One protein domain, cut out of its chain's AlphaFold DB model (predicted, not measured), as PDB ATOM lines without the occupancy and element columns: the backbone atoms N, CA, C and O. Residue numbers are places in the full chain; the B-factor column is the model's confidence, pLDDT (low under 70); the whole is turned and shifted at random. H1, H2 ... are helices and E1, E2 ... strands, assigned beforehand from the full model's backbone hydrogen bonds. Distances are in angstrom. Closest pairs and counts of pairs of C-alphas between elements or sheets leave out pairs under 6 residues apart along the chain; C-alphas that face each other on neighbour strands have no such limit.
ATOM      1  N   TYR A   5     -46.431  -9.430  28.412       93.38
ATOM      2  CA  TYR A   5     -47.597 -10.298  28.358       93.38
ATOM      3  C   TYR A   5     -48.566  -9.880  27.253       93.38
ATOM      4  O   TYR A   5     -48.567  -8.732  26.808       93.38
ATOM      5  N   ARG A   6     -49.399 -10.831  26.829       95.62
ATOM      6  CA  ARG A   6     -50.616 -10.598  26.041       95.62
ATOM      7  C   ARG A   6     -51.802 -11.256  26.743       95.62
ATOM      8  O   ARG A   6     -51.594 -12.113  27.594       95.62
ATOM      9  N   ILE A   7     -53.016 -10.861  26.386       94.94
ATOM     10  CA  ILE A   7     -54.250 -11.524  26.824       94.94
ATOM     11  C   ILE A   7     -54.746 -12.364  25.649       94.94
ATOM     12  O   ILE A   7     -54.689 -11.895  24.508       94.94
ATOM     13  N   ASP A   8     -55.147 -13.606  25.893       91.69
ATOM     14  CA  ASP A   8     -55.698 -14.467  24.848       91.69
ATOM     15  C   ASP A   8     -57.225 -14.341  24.705       91.69
ATOM     16  O   ASP A   8     -57.865 -13.502  25.337       91.69
ATOM     17  N   SER A   9     -57.814 -15.152  23.823       89.62
ATOM     18  CA  SER A   9     -59.255 -15.134  23.544       89.62
ATOM     19  C   SER A   9     -60.130 -15.561  24.722       89.62
ATOM     20  O   SER A   9     -61.321 -15.267  24.714       89.62
ATOM     21  N   GLU A  10     -59.562 -16.254  25.707       86.94
ATOM     22  CA  GLU A  10     -60.254 -16.736  26.907       86.94
ATOM     23  C   GLU A  10     -60.075 -15.766  28.086       86.94
ATOM     24  O   GLU A  10     -60.670 -15.946  29.145       86.94
ATOM     25  N   GLY A  11     -59.306 -14.692  27.882       90.50
ATOM     26  CA  GLY A  11     -59.016 -13.682  28.890       90.50
ATOM     27  C   GLY A  11     -57.775 -13.992  29.720       90.50
ATOM     28  O   GLY A  11     -57.400 -13.164  30.547       90.50
ATOM     29  N   ASP A  12     -57.101 -15.118  29.482       94.00
ATOM     30  CA  ASP A  12     -55.919 -15.527  30.229       94.00
ATOM     31  C   ASP A  12     -54.683 -14.727  29.813       94.00
ATOM     32  O   ASP A  12     -54.488 -14.348  28.652       94.00
ATOM     33  N   TYR A  13     -53.795 -14.484  30.776       95.81
ATOM     34  CA  TYR A  13     -52.533 -13.807  30.513       95.81
ATOM     35  C   TYR A  13     -51.518 -14.814  29.969       95.81
ATOM     36  O   TYR A  13     -51.227 -15.830  30.595       95.81
ATOM     37  N   ARG A  14     -50.917 -14.505  28.823       96.75
ATOM     38  CA  ARG A  14     -49.758 -15.210  28.262       96.75
ATOM     39  C   ARG A  14     -48.518 -14.381  28.531       96.75
ATOM     40  O   ARG A  14     -48.308 -13.348  27.893       96.75
ATOM     41  N   VAL A  15     -47.721 -14.818  29.493       96.25
ATOM     42  CA  VAL A  15     -46.537 -14.125  29.995       96.25
ATOM     43  C   VAL A  15     -45.289 -14.776  29.410       96.25
ATOM     44  O   VAL A  15     -45.153 -15.995  29.437       96.25
ATOM     45  N   GLN A  16     -44.368 -13.967  28.890       94.88
ATOM     46  CA  GLN A  16     -43.039 -14.433  28.500       94.88
ATOM     47  C   GLN A  16     -42.108 -14.328  29.704       94.88
ATOM     48  O   GLN A  16     -41.870 -13.226  30.208       94.88
ATOM     49  N   VAL A  17     -41.592 -15.468  30.158       93.25
ATOM     50  CA  VAL A  17     -40.600 -15.539  31.231       93.25
ATOM     51  C   VAL A  17     -39.256 -15.984  30.676       93.25
ATOM     52  O   VAL A  17     -39.181 -16.837  29.792       93.25
ATOM     53  N   ILE A  18     -38.195 -15.375  31.198       92.38
ATOM     54  CA  ILE A  18     -36.817 -15.741  30.884       92.38
ATOM     55  C   ILE A  18     -36.335 -16.639  32.018       92.38
ATOM     56  O   ILE A  18     -36.183 -16.170  33.146       92.38
ATOM     57  N   ILE A  19     -36.115 -17.912  31.713       90.25
ATOM     58  CA  ILE A  19     -35.533 -18.895  32.637       90.25
ATOM     59  C   ILE A  19     -33.996 -18.938  32.458       90.25
ATOM     60  O   ILE A  19     -33.478 -18.249  31.564       90.25
ATOM     61  N   PRO A  20     -33.230 -19.682  33.288       88.31
ATOM     62  CA  PRO A  20     -31.783 -19.822  33.111       88.31
ATOM     63  C   PRO A  20     -31.379 -20.169  31.669       88.31
ATOM     64  O   PRO A  20     -32.164 -20.712  30.895       88.31
ATOM     65  N   GLU A  21     -30.153 -19.796  31.294       84.62
ATOM     66  CA  GLU A  21     -29.647 -19.858  29.906       84.62
ATOM     67  C   GLU A  21     -30.372 -18.934  28.912       84.62
ATOM     68  O   GLU A  21     -30.251 -19.093  27.698       84.62
ATOM     69  N   ASN A  22     -31.095 -17.924  29.411       78.12
ATOM     70  CA  ASN A  22     -31.777 -16.912  28.600       78.12
ATOM     71  C   ASN A  22     -32.833 -17.505  27.643       78.12
ATOM     72  O   ASN A  22     -33.102 -16.954  26.570       78.12
ATOM     73  N   ARG A  23     -33.441 -18.634  28.028       86.06
ATOM     74  CA  ARG A  23     -34.523 -19.264  27.266       86.06
ATOM     75  C   ARG A  23     -35.841 -18.553  27.573       86.06
ATOM     76  O   ARG A  23     -36.187 -18.353  28.735       86.06
ATOM     77  N   ASN A  24     -36.577 -18.183  26.527       91.19
ATOM     78  CA  ASN A  24     -37.929 -17.644  26.665       91.19
ATOM     79  C   ASN A  24     -38.939 -18.788  26.695       91.19
ATOM     80  O   ASN A  24     -38.964 -19.616  25.783       91.19
ATOM     81  N   VAL A  25     -39.786 -18.801  27.718       95.19
ATOM     82  CA  VAL A  25     -40.879 -19.761  27.868       95.19
ATOM     83  C   VAL A  25     -42.180 -18.996  28.067       95.19
ATOM     84  O   VAL A  25     -42.237 -17.997  28.785       95.19
ATOM     85  N   GLU A  26     -43.236 -19.464  27.411       96.50
ATOM     86  CA  GLU A  26     -44.573 -18.923  27.608       96.50
ATOM     87  C   GLU A  26     -45.257 -19.597  28.798       96.50
ATOM     88  O   GLU A  26     -45.311 -20.826  28.894       96.50
ATOM     89  N   VAL A  27     -45.813 -18.776  29.684       97.62
ATOM     90  CA  VAL A  27     -46.613 -19.200  30.833       97.62
ATOM     91  C   VAL A  27     -48.008 -18.602  30.711       97.62
ATOM     92  O   VAL A  27     -48.170 -17.398  30.511       97.62
ATOM     93  N   GLY A  28     -49.022 -19.450  30.830       97.44
ATOM     94  CA  GLY A  28     -50.402 -19.051  31.038       97.44
ATOM     95  C   GLY A  28     -50.650 -18.717  32.502       97.44
ATOM     96  O   GLY A  28     -50.231 -19.461  33.382       97.44
ATOM     97  N   VAL A  29     -51.340 -17.613  32.762       97.06
ATOM     98  CA  VAL A  29     -51.877 -17.273  34.078       97.06
ATOM     99  C   VAL A  29     -53.363 -17.032  33.902       97.06
ATOM    100  O   VAL A  29     -53.754 -16.075  33.224       97.06
ATOM    101  N   SER A  30     -54.178 -17.889  34.513       94.56
ATOM    102  CA  SER A  30     -55.621 -17.807  34.347       94.56
ATOM    103  C   SER A  30     -56.147 -16.494  34.897       94.56
ATOM    104  O   SER A  30     -55.779 -16.107  36.011       94.56
ATOM    105  N   ALA A  31     -56.961 -15.773  34.125       87.88
ATOM    106  CA  ALA A  31     -57.551 -14.519  34.594       87.88
ATOM    107  C   ALA A  31     -58.660 -14.778  35.608       87.88
ATOM    108  O   ALA A  31     -58.739 -14.082  36.628       87.88
ATOM    109  N   HIS A  32     -59.451 -15.817  35.353       84.69
ATOM    110  CA  HIS A  32     -60.445 -16.334  36.274       84.69
ATOM    111  C   HIS A  32     -59.793 -17.202  37.352       84.69
ATOM    112  O   HIS A  32     -58.766 -17.842  37.136       84.69
ATOM    113  N   THR A  33     -60.393 -17.191  38.538       84.56
ATOM    114  CA  THR A  33     -59.959 -18.009  39.671       84.56
ATOM    115  C   THR A  33     -61.059 -18.971  40.059       84.56
ATOM    116  O   THR A  33     -62.222 -18.570  40.145       84.56
ATOM    117  N   GLU A  34     -60.688 -20.202  40.375       81.75
ATOM    118  CA  GLU A  34     -61.627 -21.200  40.869       81.75
ATOM    119  C   GLU A  34     -61.949 -20.952  42.343       81.75
ATOM    120  O   GLU A  34     -61.070 -20.595  43.133       81.75
ATOM    121  N   SER A  35     -63.216 -21.126  42.724       81.25
ATOM    122  CA  SER A  35     -63.657 -21.015  44.116       81.25
ATOM    123  C   SER A  35     -63.688 -22.402  44.748       81.25
ATOM    124  O   SER A  35     -64.503 -23.229  44.351       81.25
ATOM    125  N   LEU A  36     -62.850 -22.638  45.760       78.81
ATOM    126  CA  LEU A  36     -62.882 -23.882  46.542       78.81
ATOM    127  C   LEU A  36     -63.907 -23.795  47.684       78.81
ATOM    128  O   LEU A  36     -64.699 -24.707  47.886       78.81
ATOM    129  N   GLU A  37     -63.933 -22.663  48.392       80.12
ATOM    130  CA  GLU A  37     -64.862 -22.351  49.488       80.12
ATOM    131  C   GLU A  37     -65.163 -20.841  49.519       80.12
ATOM    132  O   GLU A  37     -64.559 -20.061  48.774       80.12
ATOM    133  N   LYS A  38     -66.068 -20.389  50.404       74.88
ATOM    134  CA  LYS A  38     -66.294 -18.949  50.629       74.88
ATOM    135  C   LYS A  38     -64.964 -18.278  51.004       74.88
ATOM    136  O   LYS A  38     -64.434 -18.514  52.083       74.88
ATOM    137  N   ASN A  39     -64.482 -17.398  50.125       79.56
ATOM    138  CA  ASN A  39     -63.232 -16.629  50.232       79.56
ATOM    139  C   ASN A  39     -61.927 -17.380  49.915       79.56
ATOM    140  O   ASN A  39     -60.859 -16.783  50.045       79.56
ATOM    141  N   VAL A  40     -61.982 -18.628  49.445       85.69
ATOM    142  CA  VAL A  40     -60.792 -19.339  48.954       85.69
ATOM    143  C   VAL A  40     -60.851 -19.393  47.436       85.69
ATOM    144  O   VAL A  40     -61.584 -20.198  46.860       85.69
ATOM    145  N   ARG A  41     -60.078 -18.507  46.801       92.94
ATOM    146  CA  ARG A  41     -59.923 -18.448  45.347       92.94
ATOM    147  C   ARG A  41     -58.522 -18.872  44.946       92.94
ATOM    148  O   ARG A  41     -57.548 -18.442  45.568       92.94
ATOM    149  N   VAL A  42     -58.427 -19.700  43.918       94.62
ATOM    150  CA  VAL A  42     -57.172 -20.264  43.419       94.62
ATOM    151  C   VAL A  42     -56.940 -19.798  41.992       94.62
ATOM    152  O   VAL A  42     -57.853 -19.792  41.172       94.62
ATOM    153  N   ARG A  43     -55.707 -19.390  41.707       95.50
ATOM    154  CA  ARG A  43     -55.238 -19.019  40.379       95.50
ATOM    155  C   ARG A  43     -54.391 -20.147  39.818       95.50
ATOM    156  O   ARG A  43     -53.467 -20.619  40.488       95.50
ATOM    157  N   GLU A  44     -54.700 -20.541  38.592       96.62
ATOM    158  CA  GLU A  44     -53.904 -21.505  37.849       96.62
ATOM    159  C   GLU A  44     -52.821 -20.793  37.035       96.62
ATOM    160  O   GLU A  44     -53.021 -19.710  36.477       96.62
ATOM    161  N   ILE A  45     -51.646 -21.408  37.010       98.00
ATOM    162  CA  ILE A  45     -50.484 -20.991  36.237       98.00
ATOM    163  C   ILE A  45     -49.988 -22.238  35.530       98.00
ATOM    164  O   ILE A  45     -49.788 -23.264  36.175       98.00
ATOM    165  N   TRP A  46     -49.789 -22.184  34.222       98.12
ATOM    166  CA  TRP A  46     -49.470 -23.383  33.460       98.12
ATOM    167  C   TRP A  46     -48.532 -23.105  32.295       98.12
ATOM    168  O   TRP A  46     -48.453 -21.992  31.782       98.12
ATOM    169  N   SER A  47     -47.811 -24.130  31.855       98.06
ATOM    170  CA  SER A  47     -47.009 -24.071  30.635       98.06
ATOM    171  C   SER A  47     -47.034 -25.419  29.921       98.06
ATOM    172  O   SER A  47     -47.024 -26.479  30.552       98.06
ATOM    173  N   VAL A  48     -47.115 -25.371  28.591       97.38
ATOM    174  CA  VAL A  48     -47.117 -26.565  27.741       97.38
ATOM    175  C   VAL A  48     -45.697 -27.097  27.646       97.38
ATOM    176  O   VAL A  48     -44.814 -26.400  27.154       97.38
ATOM    177  N   ALA A  49     -45.496 -28.346  28.060       96.69
ATOM    178  CA  ALA A  49     -44.224 -29.035  27.877       96.69
ATOM    179  C   ALA A  49     -44.141 -29.646  26.472       96.69
ATOM    180  O   ALA A  49     -43.199 -29.408  25.718       96.69
ATOM    181  N   VAL A  50     -45.160 -30.420  26.089       95.81
ATOM    182  CA  VAL A  50     -45.164 -31.158  24.821       95.81
ATOM    183  C   VAL A  50     -46.589 -31.476  24.366       95.81
ATOM    184  O   VAL A  50     -47.533 -31.510  25.159       95.81
ATOM    185  N   ARG A  51     -46.750 -31.704  23.060       95.25
ATOM    186  CA  ARG A  51     -47.975 -32.241  22.457       95.25
ATOM    187  C   ARG A  51     -47.675 -33.632  21.914       95.25
ATOM    188  O   ARG A  51     -46.908 -33.754  20.967       95.25
ATOM    189  N   ILE A  52     -48.272 -34.655  22.512       92.94
ATOM    190  CA  ILE A  52     -47.947 -36.059  22.243       92.94
ATOM    191  C   ILE A  52     -48.982 -36.634  21.273       92.94
ATOM    192  O   ILE A  52     -50.182 -36.499  21.532       92.94
ATOM    193  N   PRO A  53     -48.570 -37.257  20.155       91.44
ATOM    194  CA  PRO A  53     -49.501 -37.929  19.262       91.44
ATOM    195  C   PRO A  53     -50.097 -39.170  19.938       91.44
ATOM    196  O   PRO A  53     -49.377 -40.024  20.447       91.44
ATOM    197  N   GLY A  54     -51.425 -39.292  19.912       87.38
ATOM    198  CA  GLY A  54     -52.111 -40.436  20.507       87.38
ATOM    199  C   GLY A  54     -52.113 -40.408  22.037       87.38
ATOM    200  O   GLY A  54     -52.235 -39.350  22.652       87.38
ATOM    201  N   LYS A  55     -52.064 -41.593  22.657       88.56
ATOM    202  CA  LYS A  55     -52.106 -41.736  24.118       88.56
ATOM    203  C   LYS A  55     -50.714 -41.578  24.719       88.56
ATOM    204  O   LYS A  55     -49.752 -42.135  24.197       88.56
ATOM    205  N   LEU A  56     -50.651 -40.908  25.867       90.19
ATOM    206  CA  LEU A  56     -49.472 -40.868  26.720       90.19
ATOM    207  C   LEU A  56     -48.981 -42.301  27.024       90.19
ATOM    208  O   LEU A  56     -49.776 -43.106  27.520       90.19
ATOM    209  N   PRO A  57     -47.708 -42.635  26.738       91.38
ATOM    210  CA  PRO A  57     -47.145 -43.940  27.076       91.38
ATOM    211  C   PRO A  57     -47.229 -44.219  28.581       91.38
ATOM    212  O   PRO A  57     -46.962 -43.331  29.389       91.38
ATOM    213  N   GLU A  58     -47.551 -45.458  28.963       94.25
ATOM    214  CA  GLU A  58     -47.764 -45.853  30.366       94.25
ATOM    215  C   GLU A  58     -46.548 -45.551  31.252       94.25
ATOM    216  O   GLU A  58     -46.677 -44.850  32.252       94.25
ATOM    217  N   GLY A  59     -45.347 -45.958  30.828       94.94
ATOM    218  CA  GLY A  59     -44.120 -45.673  31.580       94.94
ATOM    219  C   GLY A  59     -43.827 -44.173  31.726       94.94
ATOM    220  O   GLY A  59     -43.322 -43.737  32.759       94.94
ATOM    221  N   LEU A  60     -44.197 -43.355  30.733       94.06
ATOM    222  CA  LEU A  60     -44.084 -41.900  30.855       94.06
ATOM    223  C   LEU A  60     -45.105 -41.363  31.867       94.06
ATOM    224  O   LEU A  60     -44.745 -40.554  32.716       94.06
ATOM    225  N   ALA A  61     -46.351 -41.840  31.830       95.44
ATOM    226  CA  ALA A  61     -47.378 -41.449  32.792       95.44
ATOM    227  C   ALA A  61     -46.963 -41.765  34.241       95.44
ATOM    228  O   ALA A  61     -47.067 -40.901  35.113       95.44
ATOM    229  N   GLU A  62     -46.431 -42.963  34.497       97.50
ATOM    230  CA  GLU A  62     -45.929 -43.357  35.818       97.50
ATOM    231  C   GLU A  62     -44.776 -42.468  36.298       97.50
ATOM    232  O   GLU A  62     -44.759 -42.033  37.454       97.50
ATOM    233  N   ASN A  63     -43.831 -42.155  35.409       96.56
ATOM    234  CA  ASN A  63     -42.709 -41.276  35.729       96.56
ATOM    235  C   ASN A  63     -43.172 -39.853  36.056       96.56
ATOM    236  O   ASN A  63     -42.696 -39.272  37.030       96.56
ATOM    237  N   LEU A  64     -44.140 -39.313  35.312       97.56
ATOM    238  CA  LEU A  64     -44.719 -37.994  35.588       97.56
ATOM    239  C   LEU A  64     -45.469 -37.975  36.929       97.56
ATOM    240  O   LEU A  64     -45.350 -37.020  37.699       97.56
ATOM    241  N   LEU A  65     -46.209 -39.033  37.268       97.81
ATOM    242  CA  LEU A  65     -46.857 -39.139  38.580       97.81
ATOM    243  C   LEU A  65     -45.825 -39.204  39.715       97.81
ATOM    244  O   LEU A  65     -45.967 -38.515  40.727       97.81
ATOM    245  N   ARG A  66     -44.752 -39.981  39.532       98.00
ATOM    246  CA  ARG A  66     -43.657 -40.088  40.505       98.00
ATOM    247  C   ARG A  66     -42.906 -38.769  40.675       98.00
ATOM    248  O   ARG A  66     -42.603 -38.392  41.808       98.00
ATOM    249  N   ASP A  67     -42.614 -38.064  39.587       97.50
ATOM    250  CA  ASP A  67     -41.975 -36.744  39.621       97.50
ATOM    251  C   ASP A  67     -42.880 -35.718  40.324       97.50
ATOM    252  O   ASP A  67     -42.428 -35.045  41.251       97.50
ATOM    253  N   SER A  68     -44.183 -35.697  40.007       97.12
ATOM    254  CA  SER A  68     -45.173 -34.848  40.699       97.12
ATOM    255  C   SER A  68     -45.170 -35.053  42.214       97.12
ATOM    256  O   SER A  68     -45.301 -34.092  42.963       97.12
ATOM    257  N   TRP A  69     -45.005 -36.295  42.674       96.25
ATOM    258  CA  TRP A  69     -44.957 -36.615  44.100       96.25
ATOM    259  C   TRP A  69     -43.628 -36.231  44.766       96.25
ATOM    260  O   TRP A  69     -43.603 -35.722  45.885       96.25
ATOM    261  N   SER A  70     -42.508 -36.539  44.113       95.31
ATOM    262  CA  SER A  70     -41.190 -36.556  44.762       95.31
ATOM    263  C   SER A  70     -40.413 -35.246  44.642       95.31
ATOM    264  O   SER A  70     -39.704 -34.863  45.578       95.31
ATOM    265  N   THR A  71     -40.530 -34.542  43.518       94.56
ATOM    266  CA  THR A  71     -39.661 -33.398  43.197       94.56
ATOM    267  C   THR A  71     -40.434 -32.088  43.159       94.56
ATOM    268  O   THR A  71     -39.959 -31.096  43.719       94.56
ATOM    269  N   ARG A  72     -41.629 -32.086  42.558       96.25
ATOM    270  CA  ARG A  72     -42.410 -30.878  42.279       96.25
ATOM    271  C   ARG A  72     -42.891 -30.187  43.558       96.25
ATOM    272  O   ARG A  72     -43.214 -30.846  44.545       96.25
ATOM    273  N   LYS A  73     -42.890 -28.846  43.561       94.12
ATOM    274  CA  LYS A  73     -43.174 -28.033  44.762       94.12
ATOM    275  C   LYS A  73     -44.435 -27.183  44.650       94.12
ATOM    276  O   LYS A  73     -45.199 -27.146  45.610       94.12
ATOM    277  N   PHE A  74     -44.654 -26.505  43.521       94.94
ATOM    278  CA  PHE A  74     -45.839 -25.657  43.329       94.94
ATOM    279  C   PHE A  74     -46.993 -26.353  42.609       94.94
ATOM    280  O   PHE A  74     -48.151 -25.973  42.793       94.94
ATOM    281  N   GLY A  75     -46.684 -27.339  41.776       96.88
ATOM    282  CA  GLY A  75     -47.637 -27.902  40.835       96.88
ATOM    283  C   GLY A  75     -47.415 -29.373  40.527       96.88
ATOM    284  O   GLY A  75     -46.613 -30.058  41.162       96.88
ATOM    285  N   SER A  76     -48.116 -29.852  39.510       98.25
ATOM    286  CA  SER A  76     -48.038 -31.230  39.036       98.25
ATOM    287  C   SER A  76     -48.146 -31.296  37.516       98.25
ATOM    288  O   SER A  76     -48.523 -30.328  36.853       98.25
ATOM    289  N   TRP A  77     -47.849 -32.466  36.960       98.19
ATOM    290  CA  TRP A  77     -48.132 -32.758  35.558       98.19
ATOM    291  C   TRP A  77     -49.631 -32.979  35.337       98.19
ATOM    292  O   TRP A  77     -50.310 -33.567  36.183       98.19
ATOM    293  N   ALA A  78     -50.153 -32.508  34.206       97.12
ATOM    294  CA  ALA A  78     -51.551 -32.686  33.828       97.12
ATOM    295  C   ALA A  78     -51.721 -32.775  32.307       97.12
ATOM    296  O   ALA A  78     -50.964 -32.184  31.539       97.12
ATOM    297  N   LEU A  79     -52.764 -33.483  31.872       96.25
ATOM    298  CA  LEU A  79     -53.236 -33.415  30.493       96.25
ATOM    299  C   LEU A  79     -54.300 -32.320  30.402       96.25
ATOM    300  O   LEU A  79     -55.378 -32.463  30.973       96.25
ATOM    301  N   ALA A  80     -54.000 -31.239  29.682       93.81
ATOM    302  CA  ALA A  80     -54.917 -30.108  29.508       93.81
ATOM    303  C   ALA A  80     -56.037 -30.391  28.490       93.81
ATOM    304  O   ALA A  80     -56.990 -29.628  28.376       93.81
ATOM    305  N   GLY A  81     -55.921 -31.485  27.737       92.06
ATOM    306  CA  GLY A  81     -56.915 -31.915  26.762       92.06
ATOM    307  C   GLY A  81     -56.277 -32.476  25.501       92.06
ATOM    308  O   GLY A  81     -55.091 -32.822  25.473       92.06
ATOM    309  N   THR A  82     -57.088 -32.546  24.449       94.19
ATOM    310  CA  THR A  82     -56.693 -33.056  23.137       94.19
ATOM    311  C   THR A  82     -56.937 -31.980  22.087       94.19
ATOM    312  O   THR A  82     -58.011 -31.391  22.013       94.19
ATOM    313  N   THR A  83     -55.916 -31.719  21.287       92.69
ATOM    314  CA  THR A  83     -55.965 -30.822  20.124       92.69
ATOM    315  C   THR A  83     -56.856 -31.384  19.009       92.69
ATOM    316  O   THR A  83     -57.147 -32.580  18.974       92.69
ATOM    317  N   SER A  84     -57.281 -30.535  18.068       92.19
ATOM    318  CA  SER A  84     -58.117 -30.950  16.930       92.19
ATOM    319  C   SER A  84     -57.440 -31.976  16.011       92.19
ATOM    320  O   SER A  84     -58.137 -32.755  15.369       92.19
ATOM    321  N   ASP A  85     -56.103 -32.021  15.981       93.06
ATOM    322  CA  ASP A  85     -55.303 -33.030  15.275       93.06
ATOM    323  C   ASP A  85     -54.997 -34.277  16.131       93.06
ATOM    324  O   ASP A  85     -54.181 -35.113  15.748       93.06
ATOM    325  N   GLY A  86     -55.664 -34.440  17.279       91.75
ATOM    326  CA  GLY A  86     -55.631 -35.667  18.079       91.75
ATOM    327  C   GLY A  86     -54.421 -35.812  19.005       91.75
ATOM    328  O   GLY A  86     -54.198 -36.898  19.543       91.75
ATOM    329  N   LYS A  87     -53.635 -34.750  19.221       94.88
ATOM    330  CA  LYS A  87     -52.498 -34.768  20.157       94.88
ATOM    331  C   LYS A  87     -52.936 -34.395  21.567       94.88
ATOM    332  O   LYS A  87     -53.625 -33.387  21.749       94.88
ATOM    333  N   GLN A  88     -52.483 -35.152  22.557       95.31
ATOM    334  CA  GLN A  88     -52.656 -34.822  23.969       95.31
ATOM    335  C   GLN A  88     -51.695 -33.701  24.376       95.31
ATOM    336  O   GLN A  88     -50.506 -33.748  24.059       95.31
ATOM    337  N   VAL A  89     -52.202 -32.685  25.073       96.44
ATOM    338  CA  VAL A  89     -51.402 -31.547  25.541       96.44
ATOM    339  C   VAL A  89     -50.946 -31.812  26.970       96.44
ATOM    340  O   VAL A  89     -51.753 -31.746  27.897       96.44
ATOM    341  N   LEU A  90     -49.657 -32.102  27.143       97.62
ATOM    342  CA  LEU A  90     -49.043 -32.266  28.456       97.62
ATOM    343  C   LEU A  90     -48.556 -30.908  28.965       97.62
ATOM    344  O   LEU A  90     -47.751 -30.232  28.314       97.62
ATOM    345  N   VAL A  91     -49.044 -30.522  30.138       98.06
ATOM    346  CA  VAL A  91     -48.701 -29.262  30.798       98.06
ATOM    347  C   VAL A  91     -48.142 -29.520  32.188       98.06
ATOM    348  O   VAL A  91     -48.491 -30.506  32.842       98.06
ATOM    349  N   TYR A  92     -47.310 -28.596  32.654       98.56
ATOM    350  CA  TYR A  92     -47.096 -28.416  34.082       98.56
ATOM    351  C   TYR A  92     -48.057 -27.344  34.590       98.56
ATOM    352  O   TYR A  92     -48.167 -26.287  33.962       98.56
ATOM    353  N   ILE A  93     -48.752 -27.609  35.698       98.44
ATOM    354  CA  ILE A  93     -49.745 -26.698  36.273       98.44
ATOM    355  C   ILE A  93     -49.490 -26.452  37.760       98.44
ATOM    356  O   ILE A  93     -49.495 -27.377  38.569       98.44
ATOM    357  N   SER A  94     -49.316 -25.181  38.113       98.31
ATOM    358  CA  SER A  94     -49.230 -24.673  39.480       98.31
ATOM    359  C   SER A  94     -50.544 -24.018  39.890       98.31
ATOM    360  O   SER A  94     -51.169 -23.299  39.109       98.31
ATOM    361  N   ARG A  95     -50.948 -24.223  41.146       96.31
ATOM    362  CA  ARG A  95     -52.171 -23.650  41.722       96.31
ATOM    363  C   ARG A  95     -51.833 -22.888  42.988       96.31
ATOM    364  O   ARG A  95     -51.384 -23.481  43.965       96.31
ATOM    365  N   ILE A  96     -52.047 -21.576  42.978       96.31
ATOM    366  CA  ILE A  96     -51.733 -20.712  44.122       96.31
ATOM    367  C   ILE A  96     -52.974 -19.946  44.586       96.31
ATOM    368  O   ILE A  96     -53.821 -19.612  43.758       96.31
ATOM    369  N   PRO A  97     -53.101 -19.610  45.882       95.19
ATOM    370  CA  PRO A  97     -54.152 -18.707  46.339       95.19
ATOM    371  C   PRO A  97     -54.106 -17.387  45.568       95.19
ATOM    372  O   PRO A  97     -53.026 -16.834  45.356       95.19
ATOM    373  N   GLU A  98     -55.255 -16.839  45.184       92.50
ATOM    374  CA  GLU A  98     -55.309 -15.565  44.460       92.50
ATOM    375  C   GLU A  98     -54.687 -14.416  45.267       92.50
ATOM    376  O   GLU A  98     -54.044 -13.531  44.709       92.50
ATOM    377  N   SER A  99     -54.826 -14.462  46.592       92.12
ATOM    378  CA  SER A  99     -54.248 -13.502  47.536       92.12
ATOM    379  C   SER A  99     -52.727 -13.631  47.708       92.12
ATOM    380  O   SER A  99     -52.143 -12.945  48.550       92.12
ATOM    381  N   SER A 100     -52.068 -14.507  46.942       95.06
ATOM    382  CA  SER A 100     -50.619 -14.691  46.988       95.06
ATOM    383  C   SER A 100     -49.869 -13.396  46.682       95.06
ATOM    384  O   SER A 100     -50.230 -12.621  45.799       95.06
ATOM    385  N   SER A 101     -48.756 -13.187  47.387       95.75
ATOM    386  CA  SER A 101     -47.869 -12.058  47.104       95.75
ATOM    387  C   SER A 101     -47.282 -12.134  45.689       95.75
ATOM    388  O   SER A 101     -47.090 -13.220  45.136       95.75
ATOM    389  N   VAL A 102     -46.871 -10.984  45.148       94.19
ATOM    390  CA  VAL A 102     -46.167 -10.900  43.853       94.19
ATOM    391  C   VAL A 102     -44.929 -11.807  43.811       94.19
ATOM    392  O   VAL A 102     -44.623 -12.381  42.770       94.19
ATOM    393  N   LYS A 103     -44.236 -11.988  44.945       95.69
ATOM    394  CA  LYS A 103     -43.077 -12.887  45.047       95.69
ATOM    395  C   LYS A 103     -43.466 -14.353  44.826       95.69
ATOM    396  O   LYS A 103     -42.747 -15.061  44.130       95.69
ATOM    397  N   VAL A 104     -44.586 -14.792  45.401       96.88
ATOM    398  CA  VAL A 104     -45.098 -16.165  45.237       96.88
ATOM    399  C   VAL A 104     -45.613 -16.378  43.818       96.88
ATOM    400  O   VAL A 104     -45.270 -17.382  43.206       96.88
ATOM    401  N   LEU A 105     -46.345 -15.407  43.260       95.81
ATOM    402  CA  LEU A 105     -46.780 -15.443  41.862       95.81
ATOM    403  C   LEU A 105     -45.585 -15.578  40.908       95.81
ATOM    404  O   LEU A 105     -45.590 -16.431  40.028       95.81
ATOM    405  N   HIS A 106     -44.540 -14.771  41.105       95.19
ATOM    406  CA  HIS A 106     -43.323 -14.858  40.303       95.19
ATOM    407  C   HIS A 106     -42.626 -16.215  40.446       95.19
ATOM    408  O   HIS A 106     -42.285 -16.822  39.437       95.19
ATOM    409  N   ALA A 107     -42.451 -16.710  41.674       96.38
ATOM    410  CA  ALA A 107     -41.835 -18.014  41.908       96.38
ATOM    411  C   ALA A 107     -42.614 -19.150  41.227       96.38
ATOM    412  O   ALA A 107     -42.005 -19.991  40.578       96.38
ATOM    413  N   ALA A 108     -43.948 -19.130  41.302       97.50
ATOM    414  CA  ALA A 108     -44.791 -20.126  40.653       97.50
ATOM    415  C   ALA A 108     -44.715 -20.054  39.116       97.50
ATOM    416  O   ALA A 108     -44.690 -21.093  38.464       97.50
ATOM    417  N   MET A 109     -44.629 -18.854  38.523       97.12
ATOM    418  CA  MET A 109     -44.406 -18.712  37.075       97.12
ATOM    419  C   MET A 109     -43.046 -19.274  36.643       97.12
ATOM    420  O   MET A 109     -42.981 -19.979  35.640       97.12
ATOM    421  N   MET A 110     -41.983 -18.994  37.404       96.44
ATOM    422  CA  MET A 110     -40.637 -19.504  37.116       96.44
ATOM    423  C   MET A 110     -40.572 -21.029  37.233       96.44
ATOM    424  O   MET A 110     -40.175 -21.686  36.279       96.44
ATOM    425  N   ASP A 111     -41.052 -21.597  38.346       97.25
ATOM    426  CA  ASP A 111     -41.095 -23.052  38.565       97.25
ATOM    427  C   ASP A 111     -41.916 -23.766  37.481       97.25
ATOM    428  O   ASP A 111     -41.528 -24.825  36.985       97.25
ATOM    429  N   THR A 112     -43.021 -23.147  37.049       98.19
ATOM    430  CA  THR A 112     -43.871 -23.689  35.986       98.19
ATOM    431  C   THR A 112     -43.163 -23.720  34.637       98.19
ATOM    432  O   THR A 112     -43.217 -24.730  33.934       98.19
ATOM    433  N   ALA A 113     -42.490 -22.628  34.276       97.38
ATOM    434  CA  ALA A 113     -41.737 -22.540  33.034       97.38
ATOM    435  C   ALA A 113     -40.533 -23.485  33.012       97.38
ATOM    436  O   ALA A 113     -40.328 -24.190  32.025       97.38
ATOM    437  N   GLU A 114     -39.759 -23.517  34.097       96.69
ATOM    438  CA  GLU A 114     -38.587 -24.383  34.228       96.69
ATOM    439  C   GLU A 114     -38.981 -25.859  34.197       96.69
ATOM    440  O   GLU A 114     -38.359 -26.639  33.480       96.69
ATOM    441  N   SER A 115     -40.057 -26.240  34.894       97.56
ATOM    442  CA  SER A 115     -40.567 -27.613  34.867       97.56
ATOM    443  C   SER A 115     -40.977 -28.021  33.454       97.56
ATOM    444  O   SER A 115     -40.471 -29.016  32.935       97.56
ATOM    445  N   ALA A 116     -41.844 -27.235  32.803       97.38
ATOM    446  CA  ALA A 116     -42.322 -27.545  31.458       97.38
ATOM    447  C   ALA A 116     -41.179 -27.609  30.434       97.38
ATOM    448  O   ALA A 116     -41.147 -28.527  29.610       97.38
ATOM    449  N   ARG A 117     -40.213 -26.681  30.508       96.25
ATOM    450  CA  ARG A 117     -39.057 -26.694  29.612       96.25
ATOM    451  C   ARG A 117     -38.126 -27.872  29.880       96.25
ATOM    452  O   ARG A 117     -37.694 -28.500  28.920       96.25
ATOM    453  N   GLY A 118     -37.861 -28.199  31.142       95.31
ATOM    454  CA  GLY A 118     -37.005 -29.327  31.502       95.31
ATOM    455  C   GLY A 118     -37.525 -30.653  30.945       95.31
ATOM    456  O   GLY A 118     -36.754 -31.427  30.385       95.31
ATOM    457  N   LEU A 119     -38.840 -30.891  31.012       96.12
ATOM    458  CA  LEU A 119     -39.432 -32.081  30.396       96.12
ATOM    459  C   LEU A 119     -39.354 -32.041  28.864       96.12
ATOM    460  O   LEU A 119     -39.076 -33.062  28.243       96.12
ATOM    461  N   HIS A 120     -39.602 -30.881  28.253       95.06
ATOM    462  CA  HIS A 120     -39.475 -30.721  26.805       95.06
ATOM    463  C   HIS A 120     -38.063 -31.068  26.313       95.06
ATOM    464  O   HIS A 120     -37.922 -31.788  25.327       95.06
ATOM    465  N   ASP A 121     -37.036 -30.572  27.004       94.31
ATOM    466  CA  ASP A 121     -35.634 -30.839  26.680       94.31
ATOM    467  C   ASP A 121     -35.313 -32.334  26.823       94.31
ATOM    468  O   ASP A 121     -34.842 -32.944  25.868       94.31
ATOM    469  N   ALA A 122     -35.691 -32.951  27.949       92.62
ATOM    470  CA  ALA A 122     -35.457 -34.375  28.193       92.62
ATOM    471  C   ALA A 122     -36.121 -35.287  27.146       92.62
ATOM    472  O   ALA A 122     -35.543 -36.287  26.735       92.62
ATOM    473  N   LEU A 123     -37.336 -34.958  26.695       90.81
ATOM    474  CA  LEU A 123     -38.007 -35.727  25.642       90.81
ATOM    475  C   LEU A 123     -37.375 -35.497  24.262       90.81
ATOM    476  O   LEU A 123     -37.310 -36.432  23.473       90.81
ATOM    477  N   SER A 124     -36.891 -34.285  23.984       88.94
ATOM    478  CA  SER A 124     -36.239 -33.965  22.705       88.94
ATOM    479  C   SER A 124     -34.885 -34.663  22.561       88.94
ATOM    480  O   SER A 124     -34.515 -35.056  21.460       88.94
ATOM    481  N   GLU A 125     -34.154 -34.834  23.663       87.25
ATOM    482  CA  GLU A 125     -32.898 -35.593  23.690       87.25
ATOM    483  C   GLU A 125     -33.129 -37.076  23.366       87.25
ATOM    484  O   GLU A 125     -32.375 -37.649  22.587       87.25
ATOM    485  N   LEU A 126     -34.217 -37.671  23.869       78.31
ATOM    486  CA  LEU A 126     -34.577 -39.070  23.601       78.31
ATOM    487  C   LEU A 126     -35.027 -39.337  22.154       78.31
ATOM    488  O   LEU A 126     -34.964 -40.477  21.705       78.31
ATOM    489  N   GLU A 127     -35.515 -38.324  21.434       71.81
ATOM    490  CA  GLU A 127     -35.869 -38.438  20.008       71.81
ATOM    491  C   GLU A 127     -34.659 -38.233  19.075       71.81
ATOM    492  O   GLU A 127     -34.748 -38.519  17.880       71.81
ATOM    493  N   GLY A 128     -33.550 -37.702  19.604       58.41
ATOM    494  CA  GLY A 128     -32.311 -37.432  18.870       58.41
ATOM    495  C   GLY A 128     -31.264 -38.553  18.918       58.41
ATOM    496  O   GLY A 128     -30.220 -38.402  18.278       58.41
ATOM    497  N   GLU A 129     -31.531 -39.636  19.657       46.81
ATOM    498  CA  GLU A 129     -30.743 -40.885  19.725       46.81
ATOM    499  C   GLU A 129     -31.322 -41.981  18.813       46.81
ATOM    500  O   GLU A 129     -30.509 -42.736  18.224       46.81
TER     501      GLU A 129
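Overview. This is residues 5 to 129 of the 129 residues of an uncharacterized protein of Spirochaetes bacterium (UniProt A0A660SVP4). A strongly twisted sheet of seven strands curls round one long helix, H2, with the long strands E5 and E7 side by side in its middle. The hairpin E1 and E2 continues into E3 at one end of the sheet, E6 makes another edge, and the second helix, H1, only grazes the sheet near E6. The printed part has 125 residues, with two named helices and seven named strands in the order E1 E2 E3 E4 E5 H1 E6 E7 H2; the class is mixed, helices and strands. The sheet is branched, and its neighbour pairs are antiparallel. The whole is compact, with a radius of gyration of the C-alphas of 14.9 A and spans of 48 by 33 by 32 A.

Along the chain. E1 is residues 5 to 7, beginning at C-alpha 5 at (-47.597, -10.298, 28.358). E2 is residues 13 to 19, 17.9 A long, and E3 is residues 23 to 29, 18.7 A long. E4 is residues 34 to 37. E5, residues 40 to 53, is 36.8 A long and bends by 64 degrees at residue 49, where C-alpha 49 is at (-44.224, -29.035, 27.877). H1 is residues 58 to 70, 18.4 A long. E6, residues 75 to 82, is 20.5 A long, and E7, residues 87 to 97, is 30.8 A long. H2, residues 102 to 127, is 37.9 A long and ends at C-alpha 127 at (-35.869, -38.438, 20.008).

Arrangement. E1, E2 and E3 form a meander, each strand the antiparallel neighbour of the one before, with N 6 and O 14 at 2.9 A and N 15 and O 27 at 2.8 A. E5 has three neighbours in staggered pairing: E3 and E4 lie on one side of it, E7 on the other side. N 28 and O 46 are 2.8 A apart between E3 and E5. E4 and E5 form a hairpin, with N 34 and O 42 at 3.0 A. Between E5 and E7, N 45 and O 94 are 2.9 A apart. E6 and E7 form a hairpin, with N 78 and O 91 at 2.9 A. H2 is on the sheet; the closest C-alphas of H2 and E5 are those of Ala 116 and Ala 49, 4.3 A apart, and of H2 and E3 those of Ala 113 and Val 25, 5.9 A apart. H1 only grazes the sheet with residues 61 to 69, and its closest C-alphas to E6 are those of Ser 68 and Ser 76, 4.9 A apart. H1 and H2 are apart. In H1 and H2 every O i to N i+4 pair is within hydrogen-bond range.

Size, cuts and confidence. The two C-alphas farthest apart are those of Lys 38 and Glu 129, 52.0 A. The printed part has no cut, and the links between its named elements are tight. The mean pLDDT of the printed part is 92.6; residues 128 to 129 are under 70.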